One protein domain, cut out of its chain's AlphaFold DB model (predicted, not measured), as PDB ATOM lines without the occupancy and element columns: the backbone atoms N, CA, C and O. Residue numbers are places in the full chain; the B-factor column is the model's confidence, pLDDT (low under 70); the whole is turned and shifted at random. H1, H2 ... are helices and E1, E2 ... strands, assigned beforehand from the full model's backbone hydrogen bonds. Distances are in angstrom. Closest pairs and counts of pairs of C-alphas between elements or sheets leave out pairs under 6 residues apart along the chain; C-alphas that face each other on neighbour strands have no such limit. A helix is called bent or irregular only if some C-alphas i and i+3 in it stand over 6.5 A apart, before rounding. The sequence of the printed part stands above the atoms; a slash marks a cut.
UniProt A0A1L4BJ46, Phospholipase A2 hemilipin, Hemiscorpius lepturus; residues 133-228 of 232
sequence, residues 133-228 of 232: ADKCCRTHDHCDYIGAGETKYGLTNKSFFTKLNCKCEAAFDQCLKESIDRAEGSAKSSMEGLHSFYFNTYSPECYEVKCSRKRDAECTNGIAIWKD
ATOM      1  N   ALA A 133     108.380 137.771  88.589       97.89
ATOM      2  CA  ALA A 133     109.757 138.194  88.849       97.89
ATOM      3  C   ALA A 133     110.359 139.041  87.713       97.89
ATOM      4  O   ALA A 133     111.215 139.885  87.971       97.89
ATOM      5  N   ASP A 134     109.894 138.878  86.473       97.84
ATOM      6  CA  ASP A 134     110.482 139.542  85.310       97.84
ATOM      7  C   ASP A 134     110.355 141.072  85.374       97.84
ATOM      8  O   ASP A 134     111.267 141.808  85.002       97.84
ATOM      9  N   LYS A 135     109.264 141.581  85.966       98.10
ATOM     10  CA  LYS A 135     109.091 143.025  86.211       98.10
ATOM     11  C   LYS A 135     110.114 143.570  87.216       98.10
ATOM     12  O   LYS A 135     110.489 144.744  87.132       98.10
ATOM     13  N   CYS A 136     110.541 142.733  88.166       98.23
ATOM     14  CA  CYS A 136     111.559 143.074  89.151       98.23
ATOM     15  C   CYS A 136     112.914 143.186  88.454       98.23
ATOM     16  O   CYS A 136     113.579 144.204  88.617       98.23
ATOM     17  N   CYS A 137     113.262 142.200  87.620       97.16
ATOM     18  CA  CYS A 137     114.506 142.187  86.850       97.16
ATOM     19  C   CYS A 137     114.584 143.377  85.886       97.16
ATOM     20  O   CYS A 137     115.532 144.145  85.958       97.16
ATOM     21  N   ARG A 138     113.519 143.661  85.120       96.58
ATOM     22  CA  ARG A 138     113.466 144.861  84.267       96.58
ATOM     23  C   ARG A 138     113.764 146.143  85.042       96.58
ATOM     24  O   ARG A 138     114.493 147.007  84.569       96.58
ATOM     25  N   THR A 139     113.137 146.312  86.207       96.67
ATOM     26  CA  THR A 139     113.329 147.517  87.029       96.67
ATOM     27  C   THR A 139     114.763 147.598  87.555       96.67
ATOM     28  O   THR A 139     115.336 148.683  87.624       96.67
ATOM     29  N   HIS A 140     115.336 146.452  87.913       96.31
ATOM     30  CA  HIS A 140     116.700 146.317  88.412       96.31
ATOM     31  C   HIS A 140     117.748 146.606  87.327       96.31
ATOM     32  O   HIS A 140     118.646 147.402  87.588       96.31
ATOM     33  N   ASP A 141     117.558 146.138  86.091       94.23
ATOM     34  CA  ASP A 141     118.443 146.432  84.949       94.23
ATOM     35  C   ASP A 141     118.540 147.932  84.622       94.23
ATOM     36  O   ASP A 141     119.545 148.402  84.086       94.23
ATOM     37  N   HIS A 142     117.508 148.710  84.965       93.39
ATOM     38  CA  HIS A 142     117.470 150.167  84.782       93.39
ATOM     39  C   HIS A 142     117.969 150.955  86.004       93.39
ATOM     40  O   HIS A 142     117.857 152.183  86.044       93.39
ATOM     41  N   CYS A 143     118.501 150.281  87.023       94.13
ATOM     42  CA  CYS A 143     119.066 150.945  88.189       94.13
ATOM     43  C   CYS A 143     120.351 151.721  87.850       94.13
ATOM     44  O   CYS A 143     121.082 151.418  86.913       94.13
ATOM     45  N   ASP A 144     120.670 152.706  88.689       92.55
ATOM     46  CA  ASP A 144     121.980 153.339  88.719       92.55
ATOM     47  C   ASP A 144     123.120 152.348  89.040       92.55
ATOM     48  O   ASP A 144     123.147 151.704  90.098       92.55
ATOM     49  N   TYR A 145     124.126 152.283  88.170       93.42
ATOM     50  CA  TYR A 145     125.248 151.348  88.276       93.42
ATOM     51  C   TYR A 145     126.623 152.017  88.111       93.42
ATOM     52  O   TYR A 145     126.745 153.166  87.668       93.42
ATOM     53  N   ILE A 146     127.667 151.258  88.461       93.46
ATOM     54  CA  ILE A 146     129.066 151.503  88.086       93.46
ATOM     55  C   ILE A 146     129.551 150.284  87.293       93.46
ATOM     56  O   ILE A 146     129.749 149.205  87.865       93.46
ATOM     57  N   GLY A 147     129.728 150.442  85.982       91.78
ATOM     58  CA  GLY A 147     130.166 149.369  85.092       91.78
ATOM     59  C   GLY A 147     131.599 148.923  85.373       91.78
ATOM     60  O   GLY A 147     132.363 149.613  86.052       91.78
ATOM     61  N   ALA A 148     131.981 147.758  84.857       90.87
ATOM     62  CA  ALA A 148     133.349 147.258  84.977       90.87
ATOM     63  C   ALA A 148     134.369 148.265  84.411       90.87
ATOM     64  O   ALA A 148     134.239 148.742  83.284       90.87
ATOM     65  N   GLY A 149     135.381 148.616  85.205       91.88
ATOM     66  CA  GLY A 149     136.392 149.621  84.860       91.88
ATOM     67  C   GLY A 149     135.913 151.077  84.924       91.88
ATOM     68  O   GLY A 149     136.739 151.986  84.829       91.88
ATOM     69  N   GLU A 150     134.617 151.331  85.119       93.15
ATOM     70  CA  GLU A 150     134.086 152.689  85.206       93.15
ATOM     71  C   GLU A 150     134.439 153.346  86.546       93.15
ATOM     72  O   GLU A 150     134.604 152.693  87.582       93.15
ATOM     73  N   THR A 151     134.548 154.677  86.522       93.52
ATOM     74  CA  THR A 151     134.704 155.498  87.725       93.52
ATOM     75  C   THR A 151     133.502 156.413  87.887       93.52
ATOM     76  O   THR A 151     133.200 157.206  86.996       93.52
ATOM     77  N   LYS A 152     132.830 156.323  89.034       92.35
ATOM     78  CA  LYS A 152     131.637 157.106  89.375       92.35
ATOM     79  C   LYS A 152     131.564 157.305  90.888       92.35
ATOM     80  O   LYS A 152     132.007 156.444  91.641       92.35
ATOM     81  N   TYR A 153     131.043 158.443  91.350       92.42
ATOM     82  CA  TYR A 153     130.925 158.764  92.785       92.42
ATOM     83  C   TYR A 153     132.244 158.629  93.575       92.42
ATOM     84  O   TYR A 153     132.261 158.199  94.726       92.42
ATOM     85  N   GLY A 154     133.380 158.933  92.935       91.12
ATOM     86  CA  GLY A 154     134.709 158.772  93.535       91.12
ATOM     87  C   GLY A 154     135.185 157.321  93.704       91.12
ATOM     88  O   GLY A 154     136.247 157.108  94.284       91.12
ATOM     89  N   LEU A 155     134.445 156.331  93.192       92.80
ATOM     90  CA  LEU A 155     134.828 154.920  93.178       92.80
ATOM     91  C   LEU A 155     135.154 154.451  91.765       92.80
ATOM     92  O   LEU A 155     134.412 154.733  90.830       92.80
ATOM     93  N   THR A 156     136.215 153.658  91.631       94.82
ATOM     94  CA  THR A 156     136.509 152.892  90.413       94.82
ATOM     95  C   THR A 156     136.116 151.436  90.632       94.82
ATOM     96  O   THR A 156     136.638 150.789  91.547       94.82
ATOM     97  N   ASN A 157     135.223 150.899  89.799       94.42
ATOM     98  CA  ASN A 157     134.868 149.484  89.846       94.42
ATOM     99  C   ASN A 157     135.961 148.645  89.170       94.42
ATOM    100  O   ASN A 157     136.021 148.537  87.951       94.42
ATOM    101  N   LYS A 158     136.842 148.043  89.974       93.38
ATOM    102  CA  LYS A 158     137.917 147.156  89.491       93.38
ATOM    103  C   LYS A 158     137.459 145.713  89.233       93.38
ATOM    104  O   LYS A 158     138.283 144.885  88.861       93.38
ATOM    105  N   SER A 159     136.188 145.401  89.492       89.52
ATOM    106  CA  SER A 159     135.615 144.086  89.204       89.52
ATOM    107  C   SER A 159     135.328 143.937  87.710       89.52
ATOM    108  O   SER A 159     135.150 144.926  87.000       89.52
ATOM    109  N   PHE A 160     135.229 142.688  87.259       88.17
ATOM    110  CA  PHE A 160     134.703 142.354  85.937       88.17
ATOM    111  C   PHE A 160     133.188 142.557  85.829       88.17
ATOM    112  O   PHE A 160     132.676 142.662  84.721       88.17
ATOM    113  N   PHE A 161     132.476 142.618  86.958       89.78
ATOM    114  CA  PHE A 161     131.020 142.726  86.990       89.78
ATOM    115  C   PHE A 161     130.560 144.142  87.314       89.78
ATOM    116  O   PHE A 161     131.147 144.819  88.169       89.78
ATOM    117  N   THR A 162     129.478 144.561  86.665       92.56
ATOM    118  CA  THR A 162     128.766 145.794  86.997       92.56
ATOM    119  C   THR A 162     128.167 145.692  88.396       92.56
ATOM    120  O   THR A 162     127.628 144.658  88.778       92.56
ATOM    121  N   LYS A 163     128.277 146.770  89.177       94.23
ATOM    122  CA  LYS A 163     127.738 146.849  90.540       94.23
ATOM    123  C   LYS A 163     126.644 147.896  90.587       94.23
ATOM    124  O   LYS A 163     126.834 148.988  90.050       94.23
ATOM    125  N   LEU A 164     125.534 147.577  91.244       95.39
ATOM    126  CA  LEU A 164     124.392 148.476  91.404       95.39
ATOM    127  C   LEU A 164     124.407 149.147  92.776       95.39
ATOM    128  O   LEU A 164     125.145 148.767  93.691       95.39
ATOM    129  N   ASN A 165     123.585 150.185  92.911       95.21
ATOM    130  CA  ASN A 165     123.365 150.827  94.196       95.21
ATOM    131  C   ASN A 165     122.718 149.837  95.179       95.21
ATOM    132  O   ASN A 165     121.745 149.166  94.837       95.21
ATOM    133  N   CYS A 166     123.176 149.801  96.431       97.11
ATOM    134  CA  CYS A 166     122.605 148.918  97.452       97.11
ATOM    135  C   CYS A 166     121.098 149.148  97.677       97.11
ATOM    136  O   CYS A 166     120.383 148.219  98.041       97.11
ATOM    137  N   LYS A 167     120.581 150.357  97.418       96.05
ATOM    138  CA  LYS A 167     119.132 150.623  97.453       96.05
ATOM    139  C   LYS A 167     118.367 149.856  96.376       96.05
ATOM    140  O   LYS A 167     117.241 149.442  96.628       96.05
ATOM    141  N   CYS A 168     118.960 149.668  95.200       96.75
ATOM    142  CA  CYS A 168     118.350 148.875  94.140       96.75
ATOM    143  C   CYS A 168     118.400 147.389  94.453       96.75
ATOM    144  O   CYS A 168     117.399 146.715  94.267       96.75
ATOM    145  N   GLU A 169     119.519 146.900  94.986       97.73
ATOM    146  CA  GLU A 169     119.632 145.515  95.453       97.73
ATOM    147  C   GLU A 169     118.584 145.201  96.537       97.73
ATOM    148  O   GLU A 169     117.890 144.189  96.464       97.73
ATOM    149  N   ALA A 170     118.379 146.119  97.488       98.21
ATOM    150  CA  ALA A 170     117.334 145.995  98.504       98.21
ATOM    151  C   ALA A 170     115.913 146.000  97.906       98.21
ATOM    152  O   ALA A 170     115.079 145.176  98.283       98.21
ATOM    153  N   ALA A 171     115.630 146.912  96.968       98.24
ATOM    154  CA  ALA A 171     114.335 146.979  96.289       98.24
ATOM    155  C   ALA A 171     114.074 145.739  95.417       98.24
ATOM    156  O   ALA A 171     112.942 145.259  95.335       98.24
ATOM    157  N   PHE A 172     115.121 145.199  94.792       98.35
ATOM    158  CA  PHE A 172     115.050 143.997  93.978       98.35
ATOM    159  C   PHE A 172     114.748 142.759  94.827       98.35
ATOM    160  O   PHE A 172     113.811 142.024  94.515       98.35
ATOM    161  N   ASP A 173     115.451 142.584  95.952       98.59
ATOM    162  CA  ASP A 173     115.173 141.525  96.932       98.59
ATOM    163  C   ASP A 173     113.720 141.570  97.421       98.59
ATOM    164  O   ASP A 173     113.032 140.548  97.431       98.59
ATOM    165  N   GLN A 174     113.230 142.761  97.774       98.62
ATOM    166  CA  GLN A 174     111.843 142.943  98.192       98.62
ATOM    167  C   GLN A 174     110.855 142.559  97.079       98.62
ATOM    168  O   GLN A 174     109.931 141.785  97.324       98.62
ATOM    169  N   CYS A 175     111.059 143.047  95.853       98.85
ATOM    170  CA  CYS A 175     110.169 142.763  94.724       98.85
ATOM    171  C   CYS A 175     110.094 141.263  94.401       98.85
ATOM    172  O   CYS A 175     109.006 140.733  94.140       98.85
ATOM    173  N   LEU A 176     111.235 140.562  94.440       98.60
ATOM    174  CA  LEU A 176     111.279 139.117  94.227       98.60
ATOM    175  C   LEU A 176     110.541 138.364  95.334       98.60
ATOM    176  O   LEU A 176     109.699 137.527  95.018       98.60
ATOM    177  N   LYS A 177     110.781 138.693  96.609       98.66
ATOM    178  CA  LYS A 177     110.078 138.071  97.747       98.66
ATOM    179  C   LYS A 177     108.568 138.248  97.663       98.66
ATOM    180  O   LYS A 177     107.832 137.273  97.746       98.66
ATOM    181  N   GLU A 178     108.102 139.461  97.384       98.70
ATOM    182  CA  GLU A 178     106.671 139.722  97.208       98.70
ATOM    183  C   GLU A 178     106.077 138.956  96.012       98.70
ATOM    184  O   GLU A 178     104.905 138.584  96.026       98.70
ATOM    185  N   SER A 179     106.860 138.733  94.952       98.55
ATOM    186  CA  SER A 179     106.430 137.937  93.795       98.55
ATOM    187  C   SER A 179     106.378 136.441  94.114       98.55
ATOM    188  O   SER A 179     105.425 135.780  93.709       98.55
ATOM    189  N   ILE A 180     107.332 135.934  94.899       98.44
ATOM    190  CA  ILE A 180     107.347 134.565  95.439       98.44
ATOM    191  C   ILE A 180     106.132 134.320  96.340       98.44
ATOM    192  O   ILE A 180     105.461 133.299  96.194       98.44
ATOM    193  N   ASP A 181     105.809 135.261  97.229       98.40
ATOM    194  CA  ASP A 181     104.696 135.133  98.178       98.40
ATOM    195  C   ASP A 181     103.325 135.051  97.489       98.40
ATOM    196  O   ASP A 181     102.413 134.408  98.006       98.40
ATOM    197  N   ARG A 182     103.176 135.676  96.312       98.00
ATOM    198  CA  ARG A 182     101.941 135.639  95.506       98.00
ATOM    199  C   ARG A 182     101.835 134.431  94.575       98.00
ATOM    200  O   ARG A 182     100.778 134.237  93.980       98.00
ATOM    201  N   ALA A 183     102.911 133.677  94.385       97.58
ATOM    202  CA  ALA A 183     102.943 132.576  93.434       97.58
ATOM    203  C   ALA A 183     102.707 131.218  94.089       97.58
ATOM    204  O   ALA A 183     102.900 131.023  95.287       97.58
ATOM    205  N   GLU A 184     102.343 130.249  93.256       97.41
ATOM    206  CA  GLU A 184     102.101 128.866  93.652       97.41
ATOM    207  C   GLU A 184     102.785 127.896  92.678       97.41
ATOM    208  O   GLU A 184     103.193 128.268  91.572       97.41
ATOM    209  N   GLY A 185     102.919 126.638  93.100       96.92
ATOM    210  CA  GLY A 185     103.428 125.554  92.260       96.92
ATOM    211  C   GLY A 185     104.806 125.834  91.651       96.92
ATOM    212  O   GLY A 185     105.699 126.378  92.301       96.92
ATOM    213  N   SER A 186     104.976 125.459  90.381       95.41
ATOM    214  CA  SER A 186     106.249 125.598  89.664       95.41
ATOM    215  C   SER A 186     106.708 127.050  89.509       95.41
ATOM    216  O   SER A 186     107.913 127.297  89.506       95.41
ATOM    217  N   ALA A 187     105.783 128.013  89.426       96.99
ATOM    218  CA  ALA A 187     106.127 129.431  89.347       96.99
ATOM    219  C   ALA A 187     106.806 129.907  90.638       96.99
ATOM    220  O   ALA A 187     107.836 130.579  90.575       96.99
ATOM    221  N   LYS A 188     106.279 129.499  91.804       97.65
ATOM    222  CA  LYS A 188     106.892 129.795  93.105       97.65
ATOM    223  C   LYS A 188     108.302 129.217  93.196       97.65
ATOM    224  O   LYS A 188     109.245 129.969  93.417       97.65
ATOM    225  N   SER A 189     108.459 127.920  92.927       95.64
ATOM    226  CA  SER A 189     109.767 127.255  92.993       95.64
ATOM    227  C   SER A 189     110.781 127.823  91.992       95.64
ATOM    228  O   SER A 189     111.968 127.909  92.297       95.64
ATOM    229  N   SER A 190     110.334 128.246  90.803       95.27
ATOM    230  CA  SER A 190     111.200 128.915  89.824       95.27
ATOM    231  C   SER A 190     111.723 130.253  90.356       95.27
ATOM    232  O   SER A 190     112.920 130.520  90.269       95.27
ATOM    233  N   MET A 191     110.854 131.071  90.961       97.06
ATOM    234  CA  MET A 191     111.247 132.369  91.521       97.06
ATOM    235  C   MET A 191     112.080 132.245  92.803       97.06
ATOM    236  O   MET A 191     113.003 133.032  92.989       97.06
ATOM    237  N   GLU A 192     111.823 131.244  93.651       96.88
ATOM    238  CA  GLU A 192     112.691 130.903  94.792       96.88
ATOM    239  C   GLU A 192     114.100 130.527  94.317       96.88
ATOM    240  O   GLU A 192     115.094 131.008  94.864       96.88
ATOM    241  N   GLY A 193     114.194 129.732  93.245       95.19
ATOM    242  CA  GLY A 193     115.467 129.390  92.619       95.19
ATOM    243  C   GLY A 193     116.201 130.603  92.044       95.19
ATOM    244  O   GLY A 193     117.416 130.715  92.222       95.19
ATOM    245  N   LEU A 194     115.481 131.514  91.381       95.12
ATOM    246  CA  LEU A 194     116.033 132.755  90.825       95.12
ATOM    247  C   LEU A 194     116.598 133.638  91.938       95.12
ATOM    248  O   LEU A 194     117.748 134.070  91.872       95.12
ATOM    249  N   HIS A 195     115.794 133.859  92.981       96.48
ATOM    250  CA  HIS A 195     116.170 134.646  94.151       96.48
ATOM    251  C   HIS A 195     117.411 134.075  94.841       96.48
ATOM    252  O   HIS A 195     118.376 134.805  95.067       96.48
ATOM    253  N   SER A 196     117.416 132.765  95.106       94.00
ATOM    254  CA  SER A 196     118.540 132.090  95.757       94.00
ATOM    255  C   SER A 196     119.810 132.150  94.909       94.00
ATOM    256  O   SER A 196     120.881 132.473  95.421       94.00
ATOM    257  N   PHE A 197     119.704 131.917  93.599       92.28
ATOM    258  CA  PHE A 197     120.848 132.010  92.696       92.28
ATOM    259  C   PHE A 197     121.484 133.407  92.736       92.28
ATOM    260  O   PHE A 197     122.694 133.528  92.923       92.28
ATOM    261  N   TYR A 198     120.678 134.462  92.621       94.34
ATOM    262  CA  TYR A 198     121.195 135.825  92.581       94.34
ATOM    263  C   TYR A 198     121.752 136.278  93.944       94.34
ATOM    264  O   TYR A 198     122.908 136.688  94.038       94.34
ATOM    265  N   PHE A 199     120.982 136.156  95.029       95.16
ATOM    266  CA  PHE A 199     121.384 136.707  96.330       95.16
ATOM    267  C   PHE A 199     122.273 135.796  97.174       95.16
ATOM    268  O   PHE A 199     123.042 136.316  97.981       95.16
ATOM    269  N   ASN A 200     122.193 134.472  97.014       91.18
ATOM    270  CA  ASN A 200     122.981 133.536  97.822       91.18
ATOM    271  C   ASN A 200     124.190 133.002  97.050       91.18
ATOM    272  O   ASN A 200     125.283 132.935  97.601       91.18
ATOM    273  N   THR A 201     124.019 132.615  95.780       89.70
ATOM    274  CA  THR A 201     125.121 132.021  95.001       89.70
ATOM    275  C   THR A 201     126.015 133.069  94.357       89.70
ATOM    276  O   THR A 201     127.240 133.004  94.492       89.70
ATOM    277  N   TYR A 202     125.429 134.018  93.625       91.08
ATOM    278  CA  TYR A 202     126.201 135.109  93.045       91.08
ATOM    279  C   TYR A 202     126.628 136.099  94.131       91.08
ATOM    280  O   TYR A 202     127.814 136.425  94.201       91.08
ATOM    281  N   SER A 203     125.694 136.470  95.019       92.49
ATOM    282  CA  SER A 203     125.918 137.356  96.168       92.49
ATOM    283  C   SER A 203     126.607 138.663  95.745       92.49
ATOM    284  O   SER A 203     127.782 138.872  96.064       92.49
ATOM    285  N   PRO A 204     125.910 139.535  94.994       94.41
ATOM    286  CA  PRO A 204     126.509 140.736  94.430       94.41
ATOM    287  C   PRO A 204     126.984 141.711  95.510       94.41
ATOM    288  O   PRO A 204     126.243 142.075  96.427       94.41
ATOM    289  N   GLU A 205     128.201 142.218  95.322       95.51
ATOM    290  CA  GLU A 205     128.632 143.457  95.963       95.51
ATOM    291  C   GLU A 205     127.823 144.635  95.401       95.51
ATOM    292  O   GLU A 205     127.459 144.668  94.223       95.51
ATOM    293  N   CYS A 206     127.622 145.663  96.215       96.84
ATOM    294  CA  CYS A 206     126.938 146.886  95.809       96.84
ATOM    295  C   CYS A 206     127.691 148.119  96.307       96.84
ATOM    296  O   CYS A 206     128.701 148.020  97.010       96.84
ATOM    297  N   TYR A 207     127.220 149.304  95.927       95.96
ATOM    298  CA  TYR A 207     127.747 150.556  96.462       95.96
ATOM    299  C   TYR A 207     126.661 151.404  97.112       95.96
ATOM    300  O   TYR A 207     125.507 151.434  96.683       95.96
ATOM    301  N   GLU A 208     127.045 152.142  98.147       95.33
ATOM    302  CA  GLU A 208     126.184 153.110  98.815       95.33
ATOM    303  C   GLU A 208     126.745 154.516  98.611       95.33
ATOM    304  O   GLU A 208     127.902 154.777  98.942       95.33
ATOM    305  N   VAL A 209     125.930 155.434  98.087       92.51
ATOM    306  CA  VAL A 209     126.333 156.827  97.852       92.51
ATOM    307  C   VAL A 209     126.014 157.692  99.072       92.51
ATOM    308  O   VAL A 209     124.855 157.817  99.474       92.51
ATOM    309  N   LYS A 210     127.033 158.355  99.630       87.72
ATOM    310  CA  LYS A 210     126.886 159.383 100.667       87.72
ATOM    311  C   LYS A 210     126.907 160.770 100.035       87.72
ATOM    312  O   LYS A 210     127.954 161.261  99.616       87.72
ATOM    313  N   CYS A 211     125.752 161.428 100.009       84.20
ATOM    314  CA  CYS A 211     125.632 162.794  99.500       84.20
ATOM    315  C   CYS A 211     126.094 163.807 100.552       84.20
ATOM    316  O   CYS A 211     125.645 163.773 101.700       84.20
ATOM    317  N   SER A 212     126.947 164.761 100.165       76.33
ATOM    318  CA  SER A 212     127.460 165.791 101.084       76.33
ATOM    319  C   SER A 212     126.362 166.725 101.610       76.33
ATOM    320  O   SER A 212     126.512 167.333 102.669       76.33
ATOM    321  N   ARG A 213     125.244 166.861 100.882       76.14
ATOM    322  CA  ARG A 213     124.077 167.661 101.279       76.14
ATOM    323  C   ARG A 213     122.809 166.819 101.173       76.14
ATOM    324  O   ARG A 213     122.506 166.302 100.110       76.14
ATOM    325  N   LYS A 214     122.000 166.782 102.239       67.99
ATOM    326  CA  LYS A 214     120.708 166.059 102.264       67.99
ATOM    327  C   LYS A 214     119.705 166.498 101.180       67.99
ATOM    328  O   LYS A 214     118.777 165.757 100.898       67.99
ATOM    329  N   ARG A 215     119.855 167.711 100.628       67.13
ATOM    330  CA  ARG A 215     118.965 168.298  99.604       67.13
ATOM    331  C   ARG A 215     119.488 168.157  98.171       67.13
ATOM    332  O   ARG A 215     118.842 168.643  97.252       67.13
ATOM    333  N   ASP A 216     120.659 167.556  97.988       69.57
ATOM    334  CA  ASP A 216     121.215 167.298  96.665       69.57
ATOM    335  C   ASP A 216     120.618 165.991  96.130       69.57
ATOM    336  O   ASP A 216     121.112 164.908  96.432       69.57
ATOM    337  N   ALA A 217     119.489 166.104  95.423       66.52
ATOM    338  CA  ALA A 217     118.760 164.956  94.880       66.52
ATOM    339  C   ALA A 217     119.572 164.202  93.817       66.52
ATOM    340  O   ALA A 217     119.453 162.985  93.706       66.52
ATOM    341  N   GLU A 218     120.408 164.926  93.073       69.43
ATOM    342  CA  GLU A 218     121.274 164.377  92.029       69.43
ATOM    343  C   GLU A 218     122.612 163.879  92.598       69.43
ATOM    344  O   GLU A 218     123.361 163.177  91.926       69.43
ATOM    345  N   CYS A 219     122.888 164.188  93.872       77.42
ATOM    346  CA  CYS A 219     124.062 163.743  94.612       77.42
ATOM    347  C   CYS A 219     125.370 164.013  93.846       77.42
ATOM    348  O   CYS A 219     126.268 163.168  93.807       77.42
ATOM    349  N   THR A 220     125.493 165.191  93.226       74.83
ATOM    350  CA  THR A 220     126.553 165.484  92.243       74.83
ATOM    351  C   THR A 220     127.963 165.408  92.834       74.83
ATOM    352  O   THR A 220     128.922 165.158  92.115       74.83
ATOM    353  N   ASN A 221     128.096 165.614  94.151       77.06
ATOM    354  CA  ASN A 221     129.350 165.468  94.906       77.06
ATOM    355  C   ASN A 221     129.337 164.251  95.850       77.06
ATOM    356  O   ASN A 221     130.036 164.233  96.864       77.06
ATOM    357  N   GLY A 222     128.487 163.263  95.571       82.27
ATOM    358  CA  GLY A 222     128.396 162.039  96.352       82.27
ATOM    359  C   GLY A 222     129.696 161.241  96.317       82.27
ATOM    360  O   GLY A 222     130.282 161.043  95.254       82.27
ATOM    361  N   ILE A 223     130.121 160.757  97.483       88.84
ATOM    362  CA  ILE A 223     131.186 159.756  97.592       88.84
ATOM    363  C   ILE A 223     130.515 158.424  97.886       88.84
ATOM    364  O   ILE A 223     129.757 158.313  98.852       88.84
ATOM    365  N   ALA A 224     130.785 157.422  97.063       92.90
ATOM    366  CA  ALA A 224     130.299 156.078  97.298       92.90
ATOM    367  C   ALA A 224     131.290 155.248  98.124       92.90
ATOM    368  O   ALA A 224     132.493 155.512  98.147       92.90
ATOM    369  N   ILE A 225     130.773 154.222  98.795       95.18
ATOM    370  CA  ILE A 225     131.559 153.159  99.431       95.18
ATOM    371  C   ILE A 225     131.105 151.797  98.904       95.18
ATOM    372  O   ILE A 225     129.919 151.615  98.629       95.18
ATOM    373  N   TRP A 226     132.038 150.855  98.769       96.54
ATOM    374  CA  TRP A 226     131.714 149.463  98.455       96.54
ATOM    375  C   TRP A 226     131.122 148.751  99.669       96.54
ATOM    376  O   TRP A 226     131.471 149.057 100.812       96.54
ATOM    377  N   LYS A 227     130.229 147.802  99.399       97.34
ATOM    378  CA  LYS A 227     129.544 146.965 100.378       97.34
ATOM    379  C   LYS A 227     129.529 145.533  99.853       97.34
ATOM    380  O   LYS A 227     129.199 145.321  98.686       97.34
ATOM    381  N   ASP A 228     129.835 144.570 100.718       96.09
ATOM    382  CA  ASP A 228     129.875 143.143 100.353       96.09
ATOM    383  C   ASP A 228     128.489 142.621  99.946       96.09
ATOM    384  O   ASP A 228     128.364 141.672  99.181       96.09
TER     385      ASP A 228
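What this domain is: This is residues 133 to 228 of the 232 residues of the protein "Phospholipase A2 hemilipin" of Hemiscorpius lepturus (UniProt A0A1L4BJ46). What does the model look like on first sight? Three helices lie roughly side by side, running up and down, with H1 and H3 each packed on H2; past the end where H1 ends and H2 begins come a small hairpin of two strands, E1 and E2, and a long loop, residues 142 to 165. What is it made of? The printed part has 96 residues, with three named helices and two named strands in the order H1 H2 H3 E1 E2; the class is mostly helix, and the sheet, order E1 - E2, is antiparallel. How is the whole shaped? It is elongated, 48 by 31 by 19 A, and only just loose, close to compact, with a radius of gyration of the C-alphas of 15.2 A.

Where its parts are: Where are the helices? H1 is residues 133 to 141, 12.6 A long, from C-alpha 133 at (109.757, 138.194, 88.849). H2 is residues 166 to 181, 22.6 A, from C-alpha 166 at (122.605, 148.918, 97.452). H3 is residues 185 to 202, 24.7 A; it is neither bent nor irregular, but only just: C-alphas 199 and 202 are 6.0 A apart. Where are the strands? E1 is residues 206 to 210, 13.4 A, and E2 is residues 223 to 227, 13.2 A, ending with C-alpha 227 at (129.544, 146.965, 100.378).

How they stand to each other: How does H1 stand to the other helices? H1 and H2 touch, a helical hairpin at a shallow tilt of 8 degrees, opposite ways, with their closest C-alphas, those of Ala 133 and Leu 176, 5.7 A apart. H1 and H3 are close but not clearly touching, their closest C-alphas, those of Ala 133 and Met 191, being 6.6 A apart. How do H2 and H3 meet? They touch as a helical hairpin, at a shallow tilt of 23 degrees, opposite ways; their closest C-alphas, those of Ile 180 and Lys 188, are 5.3 A apart. Where is the strand hairpin? E1 and E2 are antiparallel at 148 degrees, with N 210 and O 223 at 2.8 A and N 225 and O 208 at 2.9 A, within hydrogen-bond range. The closest C-alphas of H2 and E1, those of Cys 166 and Cys 206, are 5.1 A apart, while H1 is apart from both strands and H3 is apart from E2. What do the helix backbones show? Every O i to N i+4 pair is within hydrogen-bond range in H1 and H2, and 13 of 14 are in H3.

The domain as a whole: How large is it? The two C-alphas farthest apart, those of Gly 185 and Arg 213, are 47.8 A apart. Which links are long, and is there a cut? H1 to H2, with 24 residues, and E1 to E2, with 12, are long links, and the printed part has no cut. Where is confidence low? Residues 214 to 218 have pLDDT under 70, and the mean of the printed part is 92.4.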